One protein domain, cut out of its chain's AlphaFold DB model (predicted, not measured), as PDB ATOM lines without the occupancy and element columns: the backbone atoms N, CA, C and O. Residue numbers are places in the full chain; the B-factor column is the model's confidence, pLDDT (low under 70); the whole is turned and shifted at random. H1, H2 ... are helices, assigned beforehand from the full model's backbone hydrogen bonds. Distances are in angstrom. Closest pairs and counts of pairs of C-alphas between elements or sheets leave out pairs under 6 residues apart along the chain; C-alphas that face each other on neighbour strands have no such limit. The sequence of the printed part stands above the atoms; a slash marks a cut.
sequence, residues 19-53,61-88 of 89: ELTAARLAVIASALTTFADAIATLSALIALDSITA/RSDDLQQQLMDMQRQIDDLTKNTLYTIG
ATOM      1  N   GLU A  19      13.343  -5.905 -19.288       80.31
ATOM      2  CA  GLU A  19      12.080  -5.917 -20.036       80.31
ATOM      3  C   GLU A  19      10.869  -6.229 -19.150       80.31
ATOM      4  O   GLU A  19       9.851  -5.549 -19.257       80.31
ATOM      5  N   LEU A  20      10.964  -7.207 -18.240       84.56
ATOM      6  CA  LEU A  20       9.868  -7.530 -17.320       84.56
ATOM      7  C   LEU A  20       9.582  -6.360 -16.365       84.56
ATOM      8  O   LEU A  20       8.426  -6.063 -16.057       84.56
ATOM      9  N   THR A  21      10.633  -5.674 -15.915       87.31
ATOM     10  CA  THR A  21      10.505  -4.492 -15.053       87.31
ATOM     11  C   THR A  21       9.872  -3.321 -15.808       87.31
ATOM     12  O   THR A  21       8.936  -2.702 -15.301       87.31
ATOM     13  N   ALA A  22      10.311  -3.062 -17.044       90.25
ATOM     14  CA  ALA A  22       9.733  -2.033 -17.904       90.25
ATOM     15  C   ALA A  22       8.261  -2.317 -18.240       90.25
ATOM     16  O   ALA A  22       7.433  -1.412 -18.166       90.25
ATOM     17  N   ALA A  23       7.910  -3.572 -18.532       91.44
ATOM     18  CA  ALA A  23       6.533  -3.974 -18.814       91.44
ATOM     19  C   ALA A  23       5.610  -3.742 -17.608       91.44
ATOM     20  O   ALA A  23       4.521  -3.190 -17.754       91.44
ATOM     21  N   ARG A  24       6.055  -4.094 -16.395       89.94
ATOM     22  CA  ARG A  24       5.295  -3.828 -15.162       89.94
ATOM     23  C   ARG A  24       5.110  -2.334 -14.916       89.94
ATOM     24  O   ARG A  24       4.011  -1.907 -14.572       89.94
ATOM     25  N   LEU A  25       6.160  -1.539 -15.126       91.19
ATOM     26  CA  LEU A  25       6.077  -0.087 -14.996       91.19
ATOM     27  C   LEU A  25       5.114   0.518 -16.025       91.19
ATOM     28  O   LEU A  25       4.326   1.388 -15.669       91.19
ATOM     29  N   ALA A  26       5.128   0.028 -17.267       93.62
ATOM     30  CA  ALA A  26       4.213   0.470 -18.314       93.62
ATOM     31  C   ALA A  26       2.745   0.198 -17.946       93.62
ATOM     32  O   ALA A  26       1.902   1.071 -18.135       93.62
ATOM     33  N   VAL A  27       2.442  -0.965 -17.356       94.69
ATOM     34  CA  VAL A  27       1.088  -1.279 -16.867       94.69
ATOM     35  C   VAL A  27       0.660  -0.293 -15.779       94.69
ATOM     36  O   VAL A  27      -0.420   0.287 -15.877       94.69
ATOM     37  N   ILE A  28       1.514  -0.036 -14.784       94.19
ATOM     38  CA  ILE A  28       1.212   0.925 -13.710       94.19
ATOM     39  C   ILE A  28       1.012   2.333 -14.281       94.19
ATOM     40  O   ILE A  28       0.031   2.996 -13.949       94.19
ATOM     41  N   ALA A  29       1.896   2.774 -15.178       92.94
ATOM     42  CA  ALA A  29       1.787   4.073 -15.829       92.94
ATOM     43  C   ALA A  29       0.478   4.196 -16.622       92.94
ATOM     44  O   ALA A  29      -0.218   5.194 -16.490       92.94
ATOM     45  N   SER A  30       0.095   3.156 -17.369       94.94
ATOM     46  CA  SER A  30      -1.153   3.151 -18.143       94.94
ATOM     47  C   SER A  30      -2.402   3.248 -17.261       94.94
ATOM     48  O   SER A  30      -3.341   3.972 -17.598       94.94
ATOM     49  N   ALA A  31      -2.399   2.585 -16.101       94.06
ATOM     50  CA  ALA A  31      -3.495   2.669 -15.142       94.06
ATOM     51  C   ALA A  31      -3.603   4.080 -14.541       94.06
ATOM     52  O   ALA A  31      -4.703   4.624 -14.443       94.06
ATOM     53  N   LEU A  32      -2.467   4.702 -14.203       93.19
ATOM     54  CA  LEU A  32      -2.431   6.078 -13.701       93.19
ATOM     55  C   LEU A  32      -2.896   7.090 -14.753       93.19
ATOM     56  O   LEU A  32      -3.663   7.991 -14.422       93.19
ATOM     57  N   THR A  33      -2.487   6.929 -16.014       96.50
ATOM     58  CA  THR A  33      -2.973   7.766 -17.122       96.50
ATOM     59  C   THR A  33      -4.480   7.625 -17.295       96.50
ATOM     60  O   THR A  33      -5.176   8.630 -17.330       96.50
ATOM     61  N   THR A  34      -5.005   6.396 -17.292       92.06
ATOM     62  CA  THR A  34      -6.453   6.151 -17.403       92.06
ATOM     63  C   THR A  34      -7.229   6.818 -16.263       92.06
ATOM     64  O   THR A  34      -8.288   7.404 -16.477       92.06
ATOM     65  N   PHE A  35      -6.696   6.768 -15.040       92.38
ATOM     66  CA  PHE A  35      -7.297   7.450 -13.897       92.38
ATOM     67  C   PHE A  35      -7.265   8.979 -14.049       92.38
ATOM     68  O   PHE A  35      -8.263   9.648 -13.777       92.38
ATOM     69  N   ALA A  36      -6.155   9.538 -14.533       92.19
ATOM     70  CA  ALA A  36      -6.053  10.965 -14.826       92.19
ATOM     71  C   ALA A  36      -7.045  11.402 -15.919       92.19
ATOM     72  O   ALA A  36      -7.706  12.428 -15.765       92.19
ATOM     73  N   ASP A  37      -7.217  10.598 -16.969       91.69
ATOM     74  CA  ASP A  37      -8.184  10.852 -18.041       91.69
ATOM     75  C   ASP A  37      -9.630  10.821 -17.523       91.69
ATOM     76  O   ASP A  37     -10.461  11.644 -17.920       91.69
ATOM     77  N   ALA A  38      -9.936   9.927 -16.578       91.50
ATOM     78  CA  ALA A  38     -11.234   9.904 -15.909       91.50
ATOM     79  C   ALA A  38     -11.481  11.197 -15.110       91.50
ATOM     80  O   ALA A  38     -12.540  11.810 -15.250       91.50
ATOM     81  N   ILE A  39     -10.493  11.669 -14.337       92.19
ATOM     82  CA  ILE A  39     -10.584  12.951 -13.611       92.19
ATOM     83  C   ILE A  39     -10.770  14.120 -14.585       92.19
ATOM     84  O   ILE A  39     -11.610  14.993 -14.348       92.19
ATOM     85  N   ALA A  40     -10.015  14.145 -15.685       90.19
ATOM     86  CA  ALA A  40     -10.126  15.183 -16.705       90.19
ATOM     87  C   ALA A  40     -11.527  15.196 -17.338       90.19
ATOM     88  O   ALA A  40     -12.118  16.263 -17.500       90.19
ATOM     89  N   THR A  41     -12.092  14.018 -17.613       92.44
ATOM     90  CA  THR A  41     -13.451  13.864 -18.149       92.44
ATOM     91  C   THR A  41     -14.506  14.383 -17.172       92.44
ATOM     92  O   THR A  41     -15.379  15.153 -17.569       92.44
ATOM     93  N   LEU A  42     -14.408  14.030 -15.884       88.62
ATOM     94  CA  LEU A  42     -15.315  14.543 -14.850       88.62
ATOM     95  C   LEU A  42     -15.200  16.064 -14.702       88.62
ATOM     96  O   LEU A  42     -16.208  16.759 -14.599       88.62
ATOM     97  N   SER A  43     -13.980  16.594 -14.759       87.50
ATOM     98  CA  SER A  43     -13.729  18.035 -14.696       87.50
ATOM     99  C   SER A  43     -14.337  18.764 -15.895       87.50
ATOM    100  O   SER A  43     -14.973  19.801 -15.725       87.50
ATOM    101  N   ALA A  44     -14.195  18.205 -17.101       87.38
ATOM    102  CA  ALA A  44     -14.805  18.740 -18.314       87.38
ATOM    103  C   ALA A  44     -16.339  18.696 -18.250       87.38
ATOM    104  O   ALA A  44     -16.990  19.643 -18.684       87.38
ATOM    105  N   LEU A  45     -16.914  17.639 -17.667       83.19
ATOM    106  CA  LEU A  45     -18.357  17.522 -17.466       83.19
ATOM    107  C   LEU A  45     -18.882  18.590 -16.492       83.19
ATOM    108  O   LEU A  45     -19.863  19.259 -16.804       83.19
ATOM    109  N   ILE A  46     -18.205  18.796 -15.357       81.19
ATOM    110  CA  ILE A  46     -18.559  19.839 -14.379       81.19
ATOM    111  C   ILE A  46     -18.414  21.235 -15.001       81.19
ATOM    112  O   ILE A  46     -19.299  22.076 -14.856       81.19
ATOM    113  N   ALA A  47     -17.321  21.483 -15.731       82.38
ATOM    114  CA  ALA A  47     -17.118  22.737 -16.450       82.38
ATOM    115  C   ALA A  47     -18.234  22.981 -17.480       82.38
ATOM    116  O   ALA A  47     -18.772  24.085 -17.549       82.38
ATOM    117  N   LEU A  48     -18.637  21.953 -18.233       73.69
ATOM    118  CA  LEU A  48     -19.739  22.043 -19.189       73.69
ATOM    119  C   LEU A  48     -21.081  22.342 -18.504       73.69
ATOM    120  O   LEU A  48     -21.825  23.193 -18.992       73.69
ATOM    121  N   ASP A  49     -21.378  21.704 -17.371       67.50
ATOM    122  CA  ASP A  49     -22.602  21.978 -16.606       67.50
ATOM    123  C   ASP A  49     -22.605  23.424 -16.081       67.50
ATOM    124  O   ASP A  49     -23.597  24.134 -16.229       67.50
ATOM    125  N   SER A  50     -21.459  23.926 -15.604       60.91
ATOM    126  CA  SER A  50     -21.325  25.325 -15.164       60.91
ATOM    127  C   SER A  50     -21.493  26.358 -16.287       60.91
ATOM    128  O   SER A  50     -22.039  27.433 -16.048       60.91
ATOM    129  N   ILE A  51     -21.079  26.040 -17.520       60.19
ATOM    130  CA  ILE A  51     -21.293  26.912 -18.688       60.19
ATOM    131  C   ILE A  51     -22.775  26.888 -19.093       60.19
ATOM    132  O   ILE A  51     -23.353  27.932 -19.404       60.19
ATOM    133  N   THR A  52     -23.405  25.712 -19.043       54.53
ATOM    134  CA  THR A  52     -24.805  25.502 -19.449       54.53
ATOM    135  C   THR A  52     -25.807  26.031 -18.409       54.53
ATOM    136  O   THR A  52     -26.905  26.444 -18.768       54.53
ATOM    137  N   ALA A  53     -25.417  26.117 -17.133       53.03
ATOM    138  CA  ALA A  53     -26.215  26.675 -16.035       53.03
ATOM    139  C   ALA A  53     -26.341  28.217 -16.043       53.03
ATOM    140  O   ALA A  53     -26.887  28.795 -15.105       53.03
ATOM    141  N   ARG A  61     -31.987  19.559 -12.042       58.06
ATOM    142  CA  ARG A  61     -30.997  18.609 -12.585       58.06
ATOM    143  C   ARG A  61     -29.807  18.418 -11.652       58.06
ATOM    144  O   ARG A  61     -29.278  17.316 -11.563       58.06
ATOM    145  N   SER A  62     -29.415  19.474 -10.937       59.06
ATOM    146  CA  SER A  62     -28.377  19.389  -9.906       59.06
ATOM    147  C   SER A  62     -28.801  18.516  -8.721       59.06
ATOM    148  O   SER A  62     -27.942  17.869  -8.123       59.06
ATOM    149  N   ASP A  63     -30.100  18.452  -8.411       62.84
ATOM    150  CA  ASP A  63     -30.643  17.563  -7.378       62.84
ATOM    151  C   ASP A  63     -30.590  16.092  -7.816       62.84
ATOM    152  O   ASP A  63     -30.143  15.234  -7.057       62.84
ATOM    153  N   ASP A  64     -30.950  15.802  -9.071       67.69
ATOM    154  CA  ASP A  64     -30.917  14.442  -9.628       67.69
ATOM    155  C   ASP A  64     -29.475  13.911  -9.762       67.69
ATOM    156  O   ASP A  64     -29.184  12.743  -9.488       67.69
ATOM    157  N   LEU A  65     -28.533  14.799 -10.099       68.69
ATOM    158  CA  LEU A  65     -27.106  14.481 -10.125       68.69
ATOM    159  C   LEU A  65     -26.546  14.253  -8.712       68.69
ATOM    160  O   LEU A  65     -25.782  13.313  -8.503       68.69
ATOM    161  N   GLN A  66     -26.941  15.068  -7.727       74.38
ATOM    162  CA  GLN A  66     -26.567  14.853  -6.323       74.38
ATOM    163  C   GLN A  66     -27.099  13.524  -5.786       74.38
ATOM    164  O   GLN A  66     -26.369  12.813  -5.094       74.38
ATOM    165  N   GLN A  67     -28.334  13.166  -6.136       74.12
ATOM    166  CA  GLN A  67     -28.945  11.896  -5.755       74.12
ATOM    167  C   GLN A  67     -28.142  10.712  -6.319       74.12
ATOM    168  O   GLN A  67     -27.766   9.811  -5.572       74.12
ATOM    169  N   GLN A  68     -27.783  10.760  -7.607       76.62
ATOM    170  CA  GLN A  68     -26.949   9.729  -8.235       76.62
ATOM    171  C   GLN A  68     -25.546   9.647  -7.623       76.62
ATOM    172  O   GLN A  68     -25.034   8.550  -7.406       76.62
ATOM    173  N   LEU A  69     -24.926  10.785  -7.297       78.44
ATOM    174  CA  LEU A  69     -23.625  10.813  -6.622       78.44
ATOM    175  C   LEU A  69     -23.701  10.195  -5.216       78.44
ATOM    176  O   LEU A  69     -22.813   9.431  -4.839       78.44
ATOM    177  N   MET A  70     -24.772  10.463  -4.461       78.81
ATOM    178  CA  MET A  70     -25.012   9.839  -3.154       78.81
ATOM    179  C   MET A  70     -25.220   8.326  -3.256       78.81
ATOM    180  O   MET A  70     -24.689   7.572  -2.438       78.81
ATOM    181  N   ASP A  71     -25.961   7.866  -4.261       83.94
ATOM    182  CA  ASP A  71     -26.209   6.438  -4.460       83.94
ATOM    183  C   ASP A  71     -24.955   5.697  -4.941       83.94
ATOM    184  O   ASP A  71     -24.726   4.547  -4.556       83.94
ATOM    185  N   MET A  72     -24.091   6.351  -5.722       79.81
ATOM    186  CA  MET A  72     -22.769   5.812  -6.053       79.81
ATOM    187  C   MET A  72     -21.848   5.766  -4.833       79.81
ATOM    188  O   MET A  72     -21.169   4.760  -4.633       79.81
ATOM    189  N   GLN A  73     -21.851   6.801  -3.986       79.12
ATOM    190  CA  GLN A  73     -21.064   6.812  -2.751       79.12
ATOM    191  C   GLN A  73     -21.457   5.652  -1.829       79.12
ATOM    192  O   GLN A  73     -20.588   4.958  -1.315       79.12
ATOM    193  N   ARG A  74     -22.759   5.378  -1.680       79.19
ATOM    194  CA  ARG A  74     -23.247   4.240  -0.886       79.19
ATOM    195  C   ARG A  74     -22.791   2.894  -1.433       79.19
ATOM    196  O   ARG A  74     -22.373   2.039  -0.664       79.19
ATOM    197  N   GLN A  75     -22.829   2.712  -2.752       79.50
ATOM    198  CA  GLN A  75     -22.326   1.485  -3.372       79.50
ATOM    199  C   GLN A  75     -20.822   1.321  -3.137       79.50
ATOM    200  O   GLN A  75     -20.370   0.232  -2.795       79.50
ATOM    201  N   ILE A  76     -20.044   2.400  -3.256       79.50
ATOM    202  CA  ILE A  76     -18.607   2.385  -2.950       79.50
ATOM    203  C   ILE A  76     -18.372   2.028  -1.479       79.50
ATOM    204  O   ILE A  76     -17.515   1.191  -1.191       79.50
ATOM    205  N   ASP A  77     -19.143   2.603  -0.557       76.25
ATOM    206  CA  ASP A  77     -19.040   2.319   0.875       76.25
ATOM    207  C   ASP A  77     -19.390   0.856   1.189       76.25
ATOM    208  O   ASP A  77     -18.676   0.204   1.951       76.25
ATOM    209  N   ASP A  78     -20.429   0.300   0.560       74.56
ATOM    210  CA  ASP A  78     -20.833  -1.098   0.734       74.56
ATOM    211  C   ASP A  78     -19.792  -2.076   0.169       74.56
ATOM    212  O   ASP A  78     -19.443  -3.063   0.824       74.56
ATOM    213  N   LEU A  79     -19.220  -1.782  -1.004       70.31
ATOM    214  CA  LEU A  79     -18.105  -2.558  -1.557       70.31
ATOM    215  C   LEU A  79     -16.866  -2.472  -0.654       70.31
ATOM    216  O   LEU A  79     -16.197  -3.482  -0.404       70.31
ATOM    217  N   THR A  80     -16.570  -1.283  -0.133       68.81
ATOM    218  CA  THR A  80     -15.436  -1.046   0.770       68.81
ATOM    219  C   THR A  80     -15.626  -1.794   2.087       68.81
ATOM    220  O   THR A  80     -14.700  -2.418   2.598       68.81
ATOM    221  N   LYS A  81     -16.846  -1.822   2.621       63.06
ATOM    222  CA  LYS A  81     -17.176  -2.550   3.848       63.06
ATOM    223  C   LYS A  81     -17.084  -4.066   3.667       63.06
ATOM    224  O   LYS A  81     -16.583  -4.752   4.556       63.06
ATOM    225  N   ASN A  82     -17.515  -4.587   2.518       58.44
ATOM    226  CA  ASN A  82     -17.468  -6.022   2.231       58.44
ATOM    227  C   ASN A  82     -16.031  -6.521   1.975       58.44
ATOM    228  O   ASN A  82     -15.661  -7.632   2.359       58.44
ATOM    229  N   THR A  83     -15.187  -5.671   1.384       57.31
ATOM    230  CA  THR A  83     -13.754  -5.957   1.219       57.31
ATOM    231  C   THR A  83     -12.986  -5.847   2.536       57.31
ATOM    232  O   THR A  83     -12.117  -6.677   2.785       57.31
ATOM    233  N   LEU A  84     -13.349  -4.919   3.431       55.94
ATOM    234  CA  LEU A  84     -12.722  -4.807   4.753       55.94
ATOM    235  C   LEU A  84     -13.059  -5.988   5.684       55.94
ATOM    236  O   LEU A  84     -12.226  -6.371   6.498       55.94
ATOM    237  N   TYR A  85     -14.241  -6.601   5.542       52.22
ATOM    238  CA  TYR A  85     -14.624  -7.797   6.309       52.22
ATOM    239  C   TYR A  85     -13.944  -9.082   5.792       52.22
ATOM    240  O   TYR A  85     -13.686  -9.995   6.562       52.22
ATOM    241  N   THR A  86     -13.584  -9.134   4.504       48.22
ATOM    242  CA  THR A  86     -12.948 -10.313   3.871       48.22
ATOM    243  C   THR A  86     -11.431 -10.410   4.127       48.22
ATOM    244  O   THR A  86     -10.829 -11.445   3.874       48.22
ATOM    245  N   ILE A  87     -10.791  -9.352   4.642       51.34
ATOM    246  CA  ILE A  87      -9.358  -9.343   5.015       51.34
ATOM    247  C   ILE A  87      -9.169  -9.646   6.526       51.34
ATOM    248  O   ILE A  87      -8.045  -9.670   7.022       51.34
ATOM    249  N   GLY A  88     -10.265  -9.846   7.271       53.69
ATOM    250  CA  GLY A  88     -10.277  -9.965   8.734       53.69
ATOM    251  C   GLY A  88     -10.485 -11.369   9.320       53.69
ATOM    252  O   GLY A  88     -10.561 -11.453  10.545       53.69
TER     253      GLY A  88
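AT A GLANCE: This is residues 19 to 53 and 61 to 88 of the 89 residues of an uncharacterized protein of Domibacillus enclensis (UniProt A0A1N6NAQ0). Two long helices, H1 and then H2, make an open V: H1 runs out, and H2 comes back from near its far end, spreading away from it. The narrow end of the V is at the cut in the chain, and the space between the helices is empty. The printed part has 63 residues, 60 of them in the two named helices, with no named strand, and its class is all helix. The whole is extended, with a radius of gyration of the C-alphas of 17.5 A, and flat, spanning 50 by 36 by 8 A.

IN THESE COORDINATES: H1, residues 19 to 52, runs 48.5 A from C-alpha 19 at (12.080, -5.917, -20.036) to C-alpha 52 at (-24.805, 25.502, -19.449). H2, residues 61 to 86, runs 37.9 A and ends with C-alpha 86 at (-12.948, -10.313, 3.871).

HOW THE PARTS SIT: H1 and H2 are apart, with no C-alpha of the one within 8 A of the other. Residues 19 to 48 and 63 to 88 stand free. In H1 and H2 every O i to N i+4 pair is within hydrogen-bond range.

THE WHOLE: The C-alphas farthest apart, of Glu 19 and Ala 53, are 50.4 A apart. Residues 54 to 60 are not printed; C-alphas 53 and 61 are 10.0 A apart across this cut. The mean pLDDT of the printed part is 77.7, with residues 49 to 53, 61 to 65 and 80 to 88 under 70.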